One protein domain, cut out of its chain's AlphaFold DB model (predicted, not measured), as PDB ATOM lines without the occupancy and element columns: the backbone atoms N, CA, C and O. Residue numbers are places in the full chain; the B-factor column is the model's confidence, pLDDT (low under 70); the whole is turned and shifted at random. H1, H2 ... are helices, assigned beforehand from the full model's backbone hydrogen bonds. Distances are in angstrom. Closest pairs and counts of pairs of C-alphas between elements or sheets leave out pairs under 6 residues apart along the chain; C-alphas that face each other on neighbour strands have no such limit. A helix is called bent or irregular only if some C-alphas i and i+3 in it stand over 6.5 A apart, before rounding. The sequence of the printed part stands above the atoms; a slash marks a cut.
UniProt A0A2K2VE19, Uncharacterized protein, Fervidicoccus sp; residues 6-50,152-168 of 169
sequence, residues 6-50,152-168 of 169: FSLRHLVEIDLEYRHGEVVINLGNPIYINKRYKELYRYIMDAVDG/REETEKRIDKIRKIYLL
ATOM      1  N   PHE A   6       0.446  28.114 -37.248       48.12
ATOM      2  CA  PHE A   6       1.246  27.077 -37.907       48.12
ATOM      3  C   PHE A   6       1.219  25.734 -37.159       48.12
ATOM      4  O   PHE A   6       1.139  24.691 -37.801       48.12
ATOM      5  N   SER A   7       1.187  25.746 -35.822       54.41
ATOM      6  CA  SER A   7       0.957  24.549 -35.004       54.41
ATOM      7  C   SER A   7      -0.524  24.181 -34.890       54.41
ATOM      8  O   SER A   7      -0.835  23.134 -34.355       54.41
ATOM      9  N   LEU A   8      -1.469  24.990 -35.374       58.91
ATOM     10  CA  LEU A   8      -2.883  24.591 -35.473       58.91
ATOM     11  C   LEU A   8      -3.243  24.095 -36.877       58.91
ATOM     12  O   LEU A   8      -4.168  23.304 -36.996       58.91
ATOM     13  N   ARG A   9      -2.492  24.476 -37.924       63.06
ATOM     14  CA  ARG A   9      -2.714  24.043 -39.317       63.06
ATOM     15  C   ARG A   9      -2.794  22.525 -39.443       63.06
ATOM     16  O   ARG A   9      -3.781  22.029 -39.962       63.06
ATOM     17  N   HIS A  10      -1.812  21.807 -38.902       63.19
ATOM     18  CA  HIS A  10      -1.804  20.344 -38.958       63.19
ATOM     19  C   HIS A  10      -2.972  19.702 -38.182       63.19
ATOM     20  O   HIS A  10      -3.518  18.697 -38.614       63.19
ATOM     21  N   LEU A  11      -3.420  20.320 -37.080       64.69
ATOM     22  CA  LEU A  11      -4.585  19.860 -36.319       64.69
ATOM     23  C   LEU A  11      -5.879  20.131 -37.086       64.69
ATOM     24  O   LEU A  11      -6.778  19.306 -37.062       64.69
ATOM     25  N   VAL A  12      -5.964  21.254 -37.802       68.69
ATOM     26  CA  VAL A  12      -7.085  21.565 -38.699       68.69
ATOM     27  C   VAL A  12      -7.111  20.588 -39.876       68.69
ATOM     28  O   VAL A  12      -8.182  20.135 -40.255       68.69
ATOM     29  N   GLU A  13      -5.956  20.255 -40.455       68.19
ATOM     30  CA  GLU A  13      -5.833  19.273 -41.541       68.19
ATOM     31  C   GLU A  13      -6.325  17.893 -41.097       68.19
ATOM     32  O   GLU A  13      -7.208  17.331 -41.742       68.19
ATOM     33  N   ILE A  14      -5.822  17.396 -39.962       66.69
ATOM     34  CA  ILE A  14      -6.246  16.122 -39.366       66.69
ATOM     35  C   ILE A  14      -7.746  16.162 -39.047       66.69
ATOM     36  O   ILE A  14      -8.483  15.269 -39.456       66.69
ATOM     37  N   ASP A  15      -8.242  17.199 -38.377       70.88
ATOM     38  CA  ASP A  15      -9.641  17.224 -37.945       70.88
ATOM     39  C   ASP A  15     -10.632  17.439 -39.092       70.88
ATOM     40  O   ASP A  15     -11.753  16.941 -39.010       70.88
ATOM     41  N   LEU A  16     -10.251  18.126 -40.177       74.38
ATOM     42  CA  LEU A  16     -11.076  18.203 -41.388       74.38
ATOM     43  C   LEU A  16     -11.093  16.870 -42.145       74.38
ATOM     44  O   LEU A  16     -12.156  16.460 -42.603       74.38
ATOM     45  N   GLU A  17      -9.950  16.187 -42.249       73.94
ATOM     46  CA  GLU A  17      -9.825  14.878 -42.907       73.94
ATOM     47  C   GLU A  17     -10.624  13.797 -42.168       73.94
ATOM     48  O   GLU A  17     -11.440  13.085 -42.754       73.94
ATOM     49  N   TYR A  18     -10.409  13.701 -40.856       72.94
ATOM     50  CA  TYR A  18     -10.967  12.651 -40.005       72.94
ATOM     51  C   TYR A  18     -12.269  13.060 -39.311       72.94
ATOM     52  O   TYR A  18     -12.880  12.240 -38.624       72.94
ATOM     53  N   ARG A  19     -12.727  14.300 -39.523       77.62
ATOM     54  CA  ARG A  19     -13.989  14.855 -39.005       77.62
ATOM     55  C   ARG A  19     -14.091  14.757 -37.490       77.62
ATOM     56  O   ARG A  19     -15.089  14.307 -36.931       77.62
ATOM     57  N   HIS A  20     -13.033  15.175 -36.817       76.19
ATOM     58  CA  HIS A  20     -12.998  15.233 -35.366       76.19
ATOM     59  C   HIS A  20     -13.611  16.564 -34.896       76.19
ATOM     60  O   HIS A  20     -13.201  17.651 -35.294       76.19
ATOM     61  N   GLY A  21     -14.654  16.493 -34.069       72.81
ATOM     62  CA  GLY A  21     -15.401  17.679 -33.639       72.81
ATOM     63  C   GLY A  21     -14.682  18.543 -32.600       72.81
ATOM     64  O   GLY A  21     -15.033  19.709 -32.424       72.81
ATOM     65  N   GLU A  22     -13.678  18.008 -31.901       70.12
ATOM     66  CA  GLU A  22     -13.071  18.680 -30.749       70.12
ATOM     67  C   GLU A  22     -12.135  19.830 -31.144       70.12
ATOM     68  O   GLU A  22     -12.230  20.914 -30.554       70.12
ATOM     69  N   VAL A  23     -11.289  19.679 -32.176       68.06
ATOM     70  CA  VAL A  23     -10.497  20.824 -32.664       68.06
ATOM     71  C   VAL A  23     -11.420  21.850 -33.304       68.06
ATOM     72  O   VAL A  23     -11.183  23.038 -33.120       68.06
ATOM     73  N   VAL A  24     -12.523  21.453 -33.947       72.56
ATOM     74  CA  VAL A  24     -13.509  22.412 -34.476       72.56
ATOM     75  C   VAL A  24     -14.132  23.260 -33.359       72.56
ATOM     76  O   VAL A  24     -14.195  24.486 -33.495       72.56
ATOM     77  N   ILE A  25     -14.528  22.649 -32.236       73.31
ATOM     78  CA  ILE A  25     -15.006  23.379 -31.047       73.31
ATOM     79  C   ILE A  25     -13.931  24.363 -30.567       73.31
ATOM     80  O   ILE A  25     -14.230  25.517 -30.257       73.31
ATOM     81  N   ASN A  26     -12.669  23.936 -30.517       67.81
ATOM     82  CA  ASN A  26     -11.565  24.777 -30.051       67.81
ATOM     83  C   ASN A  26     -11.236  25.920 -31.030       67.81
ATOM     84  O   ASN A  26     -10.977  27.042 -30.595       67.81
ATOM     85  N   LEU A  27     -11.308  25.677 -32.340       65.06
ATOM     86  CA  LEU A  27     -11.171  26.686 -33.399       65.06
ATOM     87  C   LEU A  27     -12.327  27.691 -33.395       65.06
ATOM     88  O   LEU A  27     -12.167  28.811 -33.871       65.06
ATOM     89  N   GLY A  28     -13.464  27.330 -32.804       61.41
ATOM     90  CA  GLY A  28     -14.551  28.252 -32.506       61.41
ATOM     91  C   GLY A  28     -14.214  29.356 -31.510       61.41
ATOM     92  O   GLY A  28     -15.021  30.268 -31.336       61.41
ATOM     93  N   ASN A  29     -13.046  29.308 -30.861       64.25
ATOM     94  CA  ASN A  29     -12.639  30.325 -29.903       64.25
ATOM     95  C   ASN A  29     -12.130  31.597 -30.594       64.25
ATOM     96  O   ASN A  29     -11.052  31.567 -31.193       64.25
ATOM     97  N   PRO A  30     -12.812  32.748 -30.434       55.50
ATOM     98  CA  PRO A  30     -12.379  34.011 -31.022       55.50
ATOM     99  C   PRO A  30     -11.013  34.497 -30.523       55.50
ATOM    100  O   PRO A  30     -10.386  35.291 -31.219       55.50
ATOM    101  N   ILE A  31     -10.512  34.000 -29.384       53.75
ATOM    102  CA  ILE A  31      -9.155  34.304 -28.892       53.75
ATOM    103  C   ILE A  31      -8.083  33.766 -29.854       53.75
ATOM    104  O   ILE A  31      -7.051  34.406 -30.036       53.75
ATOM    105  N   TYR A  32      -8.336  32.636 -30.523       53.69
ATOM    106  CA  TYR A  32      -7.426  32.085 -31.534       53.69
ATOM    107  C   TYR A  32      -7.647  32.698 -32.923       53.69
ATOM    108  O   TYR A  32      -6.811  32.539 -33.814       53.69
ATOM    109  N   ILE A  33      -8.733  33.456 -33.111       58.59
ATOM    110  CA  ILE A  33      -9.055  34.113 -34.378       58.59
ATOM    111  C   ILE A  33      -8.236  35.400 -34.504       58.59
ATOM    112  O   ILE A  33      -8.714  36.523 -34.324       58.59
ATOM    113  N   ASN A  34      -6.974  35.246 -34.892       61.62
ATOM    114  CA  ASN A  34      -6.210  36.356 -35.442       61.62
ATOM    115  C   ASN A  34      -6.951  36.899 -36.684       61.62
ATOM    116  O   ASN A  34      -7.413  36.129 -37.533       61.62
ATOM    117  N   LYS A  35      -7.073  38.234 -36.797       66.44
ATOM    118  CA  LYS A  35      -7.799  38.918 -37.888       66.44
ATOM    119  C   LYS A  35      -7.408  38.407 -39.281       66.44
ATOM    120  O   LYS A  35      -8.271  38.364 -40.154       66.44
ATOM    121  N   ARG A  36      -6.155  37.971 -39.462       65.81
ATOM    122  CA  ARG A  36      -5.617  37.395 -40.705       65.81
ATOM    123  C   ARG A  36      -6.328  36.113 -41.160       65.81
ATOM    124  O   ARG A  36      -6.344  35.835 -42.353       65.81
ATOM    125  N   TYR A  37      -6.928  35.352 -40.247       67.38
ATOM    126  CA  TYR A  37      -7.513  34.036 -40.536       67.38
ATOM    127  C   TYR A  37      -9.041  34.007 -40.451       67.38
ATOM    128  O   TYR A  37      -9.634  32.947 -40.617       67.38
ATOM    129  N   LYS A  38      -9.705  35.152 -40.243       72.00
ATOM    130  CA  LYS A  38     -11.177  35.237 -40.142       72.00
ATOM    131  C   LYS A  38     -11.909  34.530 -41.284       72.00
ATOM    132  O   LYS A  38     -12.922  33.876 -41.054       72.00
ATOM    133  N   GLU A  39     -11.395  34.646 -42.504       75.62
ATOM    134  CA  GLU A  39     -11.985  33.977 -43.662       75.62
ATOM    135  C   GLU A  39     -11.825  32.456 -43.620       75.62
ATOM    136  O   GLU A  39     -12.797  31.754 -43.887       75.62
ATOM    137  N   LEU A  40     -10.653  31.950 -43.217       73.75
ATOM    138  CA  LEU A  40     -10.414  30.519 -43.012       73.75
ATOM    139  C   LEU A  40     -11.394  29.951 -41.978       73.75
ATOM    140  O   LEU A  40     -12.045  28.944 -42.248       73.75
ATOM    141  N   TYR A  41     -11.579  30.636 -40.846       75.19
ATOM    142  CA  TYR A  41     -12.561  30.229 -39.838       75.19
ATOM    143  C   TYR A  41     -13.977  30.178 -40.405       75.19
ATOM    144  O   TYR A  41     -14.673  29.189 -40.204       75.19
ATOM    145  N   ARG A  42     -14.403  31.192 -41.169       78.94
ATOM    146  CA  ARG A  42     -15.721  31.178 -41.823       78.94
ATOM    147  C   ARG A  42     -15.891  29.959 -42.734       78.94
ATOM    148  O   ARG A  42     -16.952  29.343 -42.708       78.94
ATOM    149  N   TYR A  43     -14.871  29.597 -43.511       80.56
ATOM    150  CA  TYR A  43     -14.944  28.417 -44.375       80.56
ATOM    151  C   TYR A  43     -14.980  27.107 -43.586       80.56
ATOM    152  O   TYR A  43     -15.784  26.241 -43.918       80.56
ATOM    153  N   ILE A  44     -14.179  26.974 -42.524       80.56
ATOM    154  CA  ILE A  44     -14.223  25.804 -41.631       80.56
ATOM    155  C   ILE A  44     -15.632  25.647 -41.051       80.56
ATOM    156  O   ILE A  44     -16.227  24.583 -41.153       80.56
ATOM    157  N   MET A  45     -16.215  26.725 -40.528       81.44
ATOM    158  CA  MET A  45     -17.566  26.723 -39.948       81.44
ATOM    159  C   MET A  45     -18.645  26.331 -40.966       81.44
ATOM    160  O   MET A  45     -19.615  25.652 -40.639       81.44
ATOM    161  N   ASP A  46     -18.475  26.740 -42.218       85.31
ATOM    162  CA  ASP A  46     -19.361  26.375 -43.319       85.31
ATOM    163  C   ASP A  46     -19.207  24.895 -43.739       85.31
ATOM    164  O   ASP A  46     -20.189  24.227 -44.082       85.31
ATOM    165  N   ALA A  47     -17.993  24.348 -43.644       86.00
ATOM    166  CA  ALA A  47     -17.688  22.942 -43.919       86.00
ATOM    167  C   ALA A  47     -18.109  21.984 -42.793       86.00
ATOM    168  O   ALA A  47     -18.352  20.811 -43.063       86.00
ATOM    169  N   VAL A  48     -18.284  22.471 -41.565       87.81
ATOM    170  CA  VAL A  48     -18.699  21.638 -40.427       87.81
ATOM    171  C   VAL A  48     -20.206  21.373 -40.455       87.81
ATOM    172  O   VAL A  48     -21.041  22.285 -40.549       87.81
ATOM    173  N   ASP A  49     -20.545  20.095 -40.336       91.06
ATOM    174  CA  ASP A  49     -21.899  19.563 -40.219       91.06
ATOM    175  C   ASP A  49     -21.964  18.441 -39.176       91.06
ATOM    176  O   ASP A  49     -21.003  18.207 -38.443       91.06
ATOM    177  N   GLY A  50     -23.107  17.756 -39.091       90.25
ATOM    178  CA  GLY A  50     -23.319  16.694 -38.110       90.25
ATOM    179  C   GLY A  50     -22.317  15.537 -38.185       90.25
ATOM    180  O   GLY A  50     -22.074  14.889 -37.172       90.25
ATOM    181  N   ARG A 152     -22.012  13.202 -48.245       87.25
ATOM    182  CA  ARG A 152     -20.549  13.165 -48.100       87.25
ATOM    183  C   ARG A 152     -19.835  14.039 -49.134       87.25
ATOM    184  O   ARG A 152     -18.954  14.805 -48.768       87.25
ATOM    185  N   GLU A 153     -20.243  13.942 -50.395       89.94
ATOM    186  CA  GLU A 153     -19.654  14.695 -51.507       89.94
ATOM    187  C   GLU A 153     -19.751  16.216 -51.334       89.94
ATOM    188  O   GLU A 153     -18.860  16.944 -51.766       89.94
ATOM    189  N   GLU A 154     -20.820  16.716 -50.710       89.62
ATOM    190  CA  GLU A 154     -20.981  18.150 -50.466       89.62
ATOM    191  C   GLU A 154     -19.995  18.631 -49.397       89.62
ATOM    192  O   GLU A 154     -19.339  19.661 -49.572       89.62
ATOM    193  N   THR A 155     -19.854  17.866 -48.316       86.38
ATOM    194  CA  THR A 155     -18.896  18.148 -47.242       86.38
ATOM    195  C   THR A 155     -17.461  18.112 -47.773       86.38
ATOM    196  O   THR A 155     -16.709  19.060 -47.550       86.38
ATOM    197  N   GLU A 156     -17.102  17.092 -48.563       87.25
ATOM    198  CA  GLU A 156     -15.770  16.972 -49.180       87.25
ATOM    199  C   GLU A 156     -15.455  18.152 -50.108       87.25
ATOM    200  O   GLU A 156     -14.385  18.748 -50.009       87.25
ATOM    201  N   LYS A 157     -16.407  18.587 -50.949       88.31
ATOM    202  CA  LYS A 157     -16.215  19.764 -51.821       88.31
ATOM    203  C   LYS A 157     -15.886  21.031 -51.026       88.31
ATOM    204  O   LYS A 157     -15.088  21.859 -51.477       88.31
ATOM    205  N   ARG A 158     -16.497  21.210 -49.850       88.25
ATOM    206  CA  ARG A 158     -16.234  22.360 -48.967       88.25
ATOM    207  C   ARG A 158     -14.869  22.248 -48.291       88.25
ATOM    208  O   ARG A 158     -14.150  23.246 -48.240       88.25
ATOM    209  N   ILE A 159     -14.486  21.053 -47.843       85.38
ATOM    210  CA  ILE A 159     -13.151  20.781 -47.287       85.38
ATOM    211  C   ILE A 159     -12.066  21.026 -48.346       85.38
ATOM    212  O   ILE A 159     -11.099  21.743 -48.087       85.38
ATOM    213  N   ASP A 160     -12.254  20.548 -49.574       85.56
ATOM    214  CA  ASP A 160     -11.312  20.762 -50.678       85.56
ATOM    215  C   ASP A 160     -11.134  22.238 -51.032       85.56
ATOM    216  O   ASP A 160     -10.028  22.684 -51.353       85.56
ATOM    217  N   LYS A 161     -12.206  23.033 -50.941       83.81
ATOM    218  CA  LYS A 161     -12.112  24.487 -51.099       83.81
ATOM    219  C   LYS A 161     -11.199  25.101 -50.035       83.81
ATOM    220  O   LYS A 161     -10.379  25.953 -50.372       83.81
ATOM    221  N   ILE A 162     -11.295  24.661 -48.779       80.38
ATOM    222  CA  ILE A 162     -10.403  25.114 -47.697       80.38
ATOM    223  C   ILE A 162      -8.954  24.727 -48.008       80.38
ATOM    224  O   ILE A 162      -8.072  25.591 -47.945       80.38
ATOM    225  N   ARG A 163      -8.716  23.470 -48.415       77.75
ATOM    226  CA  ARG A 163      -7.379  22.964 -48.767       77.75
ATOM    227  C   ARG A 163      -6.717  23.807 -49.855       77.75
ATOM    228  O   ARG A 163      -5.590  24.266 -49.680       77.75
ATOM    229  N   LYS A 164      -7.440  24.092 -50.941       79.12
ATOM    230  CA  LYS A 164      -6.930  24.880 -52.077       79.12
ATOM    231  C   LYS A 164      -6.573  26.320 -51.713       79.12
ATOM    232  O   LYS A 164      -5.635  26.869 -52.283       79.12
ATOM    233  N   ILE A 165      -7.313  26.944 -50.798       73.12
ATOM    234  CA  ILE A 165      -7.100  28.357 -50.458       73.12
ATOM    235  C   ILE A 165      -5.971  28.521 -49.428       73.12
ATOM    236  O   ILE A 165      -5.185  29.462 -49.542       73.12
ATOM    237  N   TYR A 166      -5.881  27.625 -48.440       66.25
ATOM    238  CA  TYR A 166      -5.046  27.849 -47.253       66.25
ATOM    239  C   TYR A 166      -4.005  26.763 -46.962       66.25
ATOM    240  O   TYR A 166      -3.077  27.045 -46.209       66.25
ATOM    241  N   LEU A 167      -4.139  25.554 -47.523       62.78
ATOM    242  CA  LEU A 167      -3.301  24.399 -47.161       62.78
ATOM    243  C   LEU A 167      -2.372  23.914 -48.291       62.78
ATOM    244  O   LEU A 167      -1.497  23.096 -48.039       62.78
ATOM    245  N   LEU A 168      -2.509  24.438 -49.512       56.44
ATOM    246  CA  LEU A 168      -1.584  24.195 -50.636       56.44
ATOM    247  C   LEU A 168      -0.705  25.418 -50.973       56.44
ATOM    248  O   LEU A 168      -0.079  25.466 -52.029       56.44
TER     249      LEU A 168
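Overview. This is residues 6 to 50 and 152 to 168 of the 169 residues of an uncharacterized protein of Fervidicoccus sp (UniProt A0A2K2VE19). Look for a small four-helix bundle in which H1, H2, H3 and H4 stand roughly side by side in a ring, in the order of the chain, each running opposite ways to the next, and H4 opposite to H1. It is loosely formed: H1 touches the short H2 and H3 touches H4, while H2 and H3, and H4 and H1, come close without clearly touching. The printed part has 62 residues with four named helices and no named strand, and its class is all helix. The whole is compact, with a radius of gyration of the C-alphas of 10.8 A, and spans 31 by 23 by 18 A.

Arrangement. Begin with H1, residues 6 to 18, and H2, residues 21 to 27: they form a helical hairpin at a shallow tilt of 27 degrees, opposite ways. H1 touches H2 with residues 11 to 15 alone, and the closest C-alphas are those of Asp 15 and Val 23, 6.4 A apart. Go on to H3, residues 35 to 47, which is close to H2 but not clearly touching: their closest C-alphas, of Leu 27 and Tyr 41, are 7.5 A apart. H3 touches H4, residues 152 to 167, at a shallow tilt of 15 degrees, opposite ways; look at Ala 47 and Arg 158, their closest C-alphas, 5.3 A apart. H4 and H1 are close but not clearly touching, with the C-alphas of Leu 16 and Ile 159 closest at 6.8 A. H1 and H3 are only just apart, closest at 8.2 A, and H2 and H4 are apart. In H2 and H4 every O i to N i+4 pair is within hydrogen-bond range; in H1 it is 7 of 9 and in H3 7 of 9.

Along the chain. Find C-alpha 6 at (1.246, 27.077, -37.907); from there H1 runs 19.0 A to Tyr 18. H2 goes from Gly 21 to Leu 27. Find C-alpha 35 at (-7.799, 38.918, -37.888), where H3 begins its 19.7 A to Ala 47; it is irregular, with C-alphas 36 and 39 7.8 A apart. H4, the longest helix by residues, runs 20.6 A from Arg 152 to C-alpha 167 at (-3.301, 24.399, -47.161).

Size, cuts and confidence. The two C-alphas farthest apart, of Ile 31 and Glu 153, are 31.7 A apart. Residues 51 to 151 are not printed, and C-alphas 50 and 152 are 11.0 A apart across this cut, which lies in the link from H3 to H4. The link from H1 to H2 is tight and that from H2 to H3 is short. The mean pLDDT of the printed part is 73.0; look for values under 70 at residues 6 to 14, 23, 26 to 37 and 166 to 168.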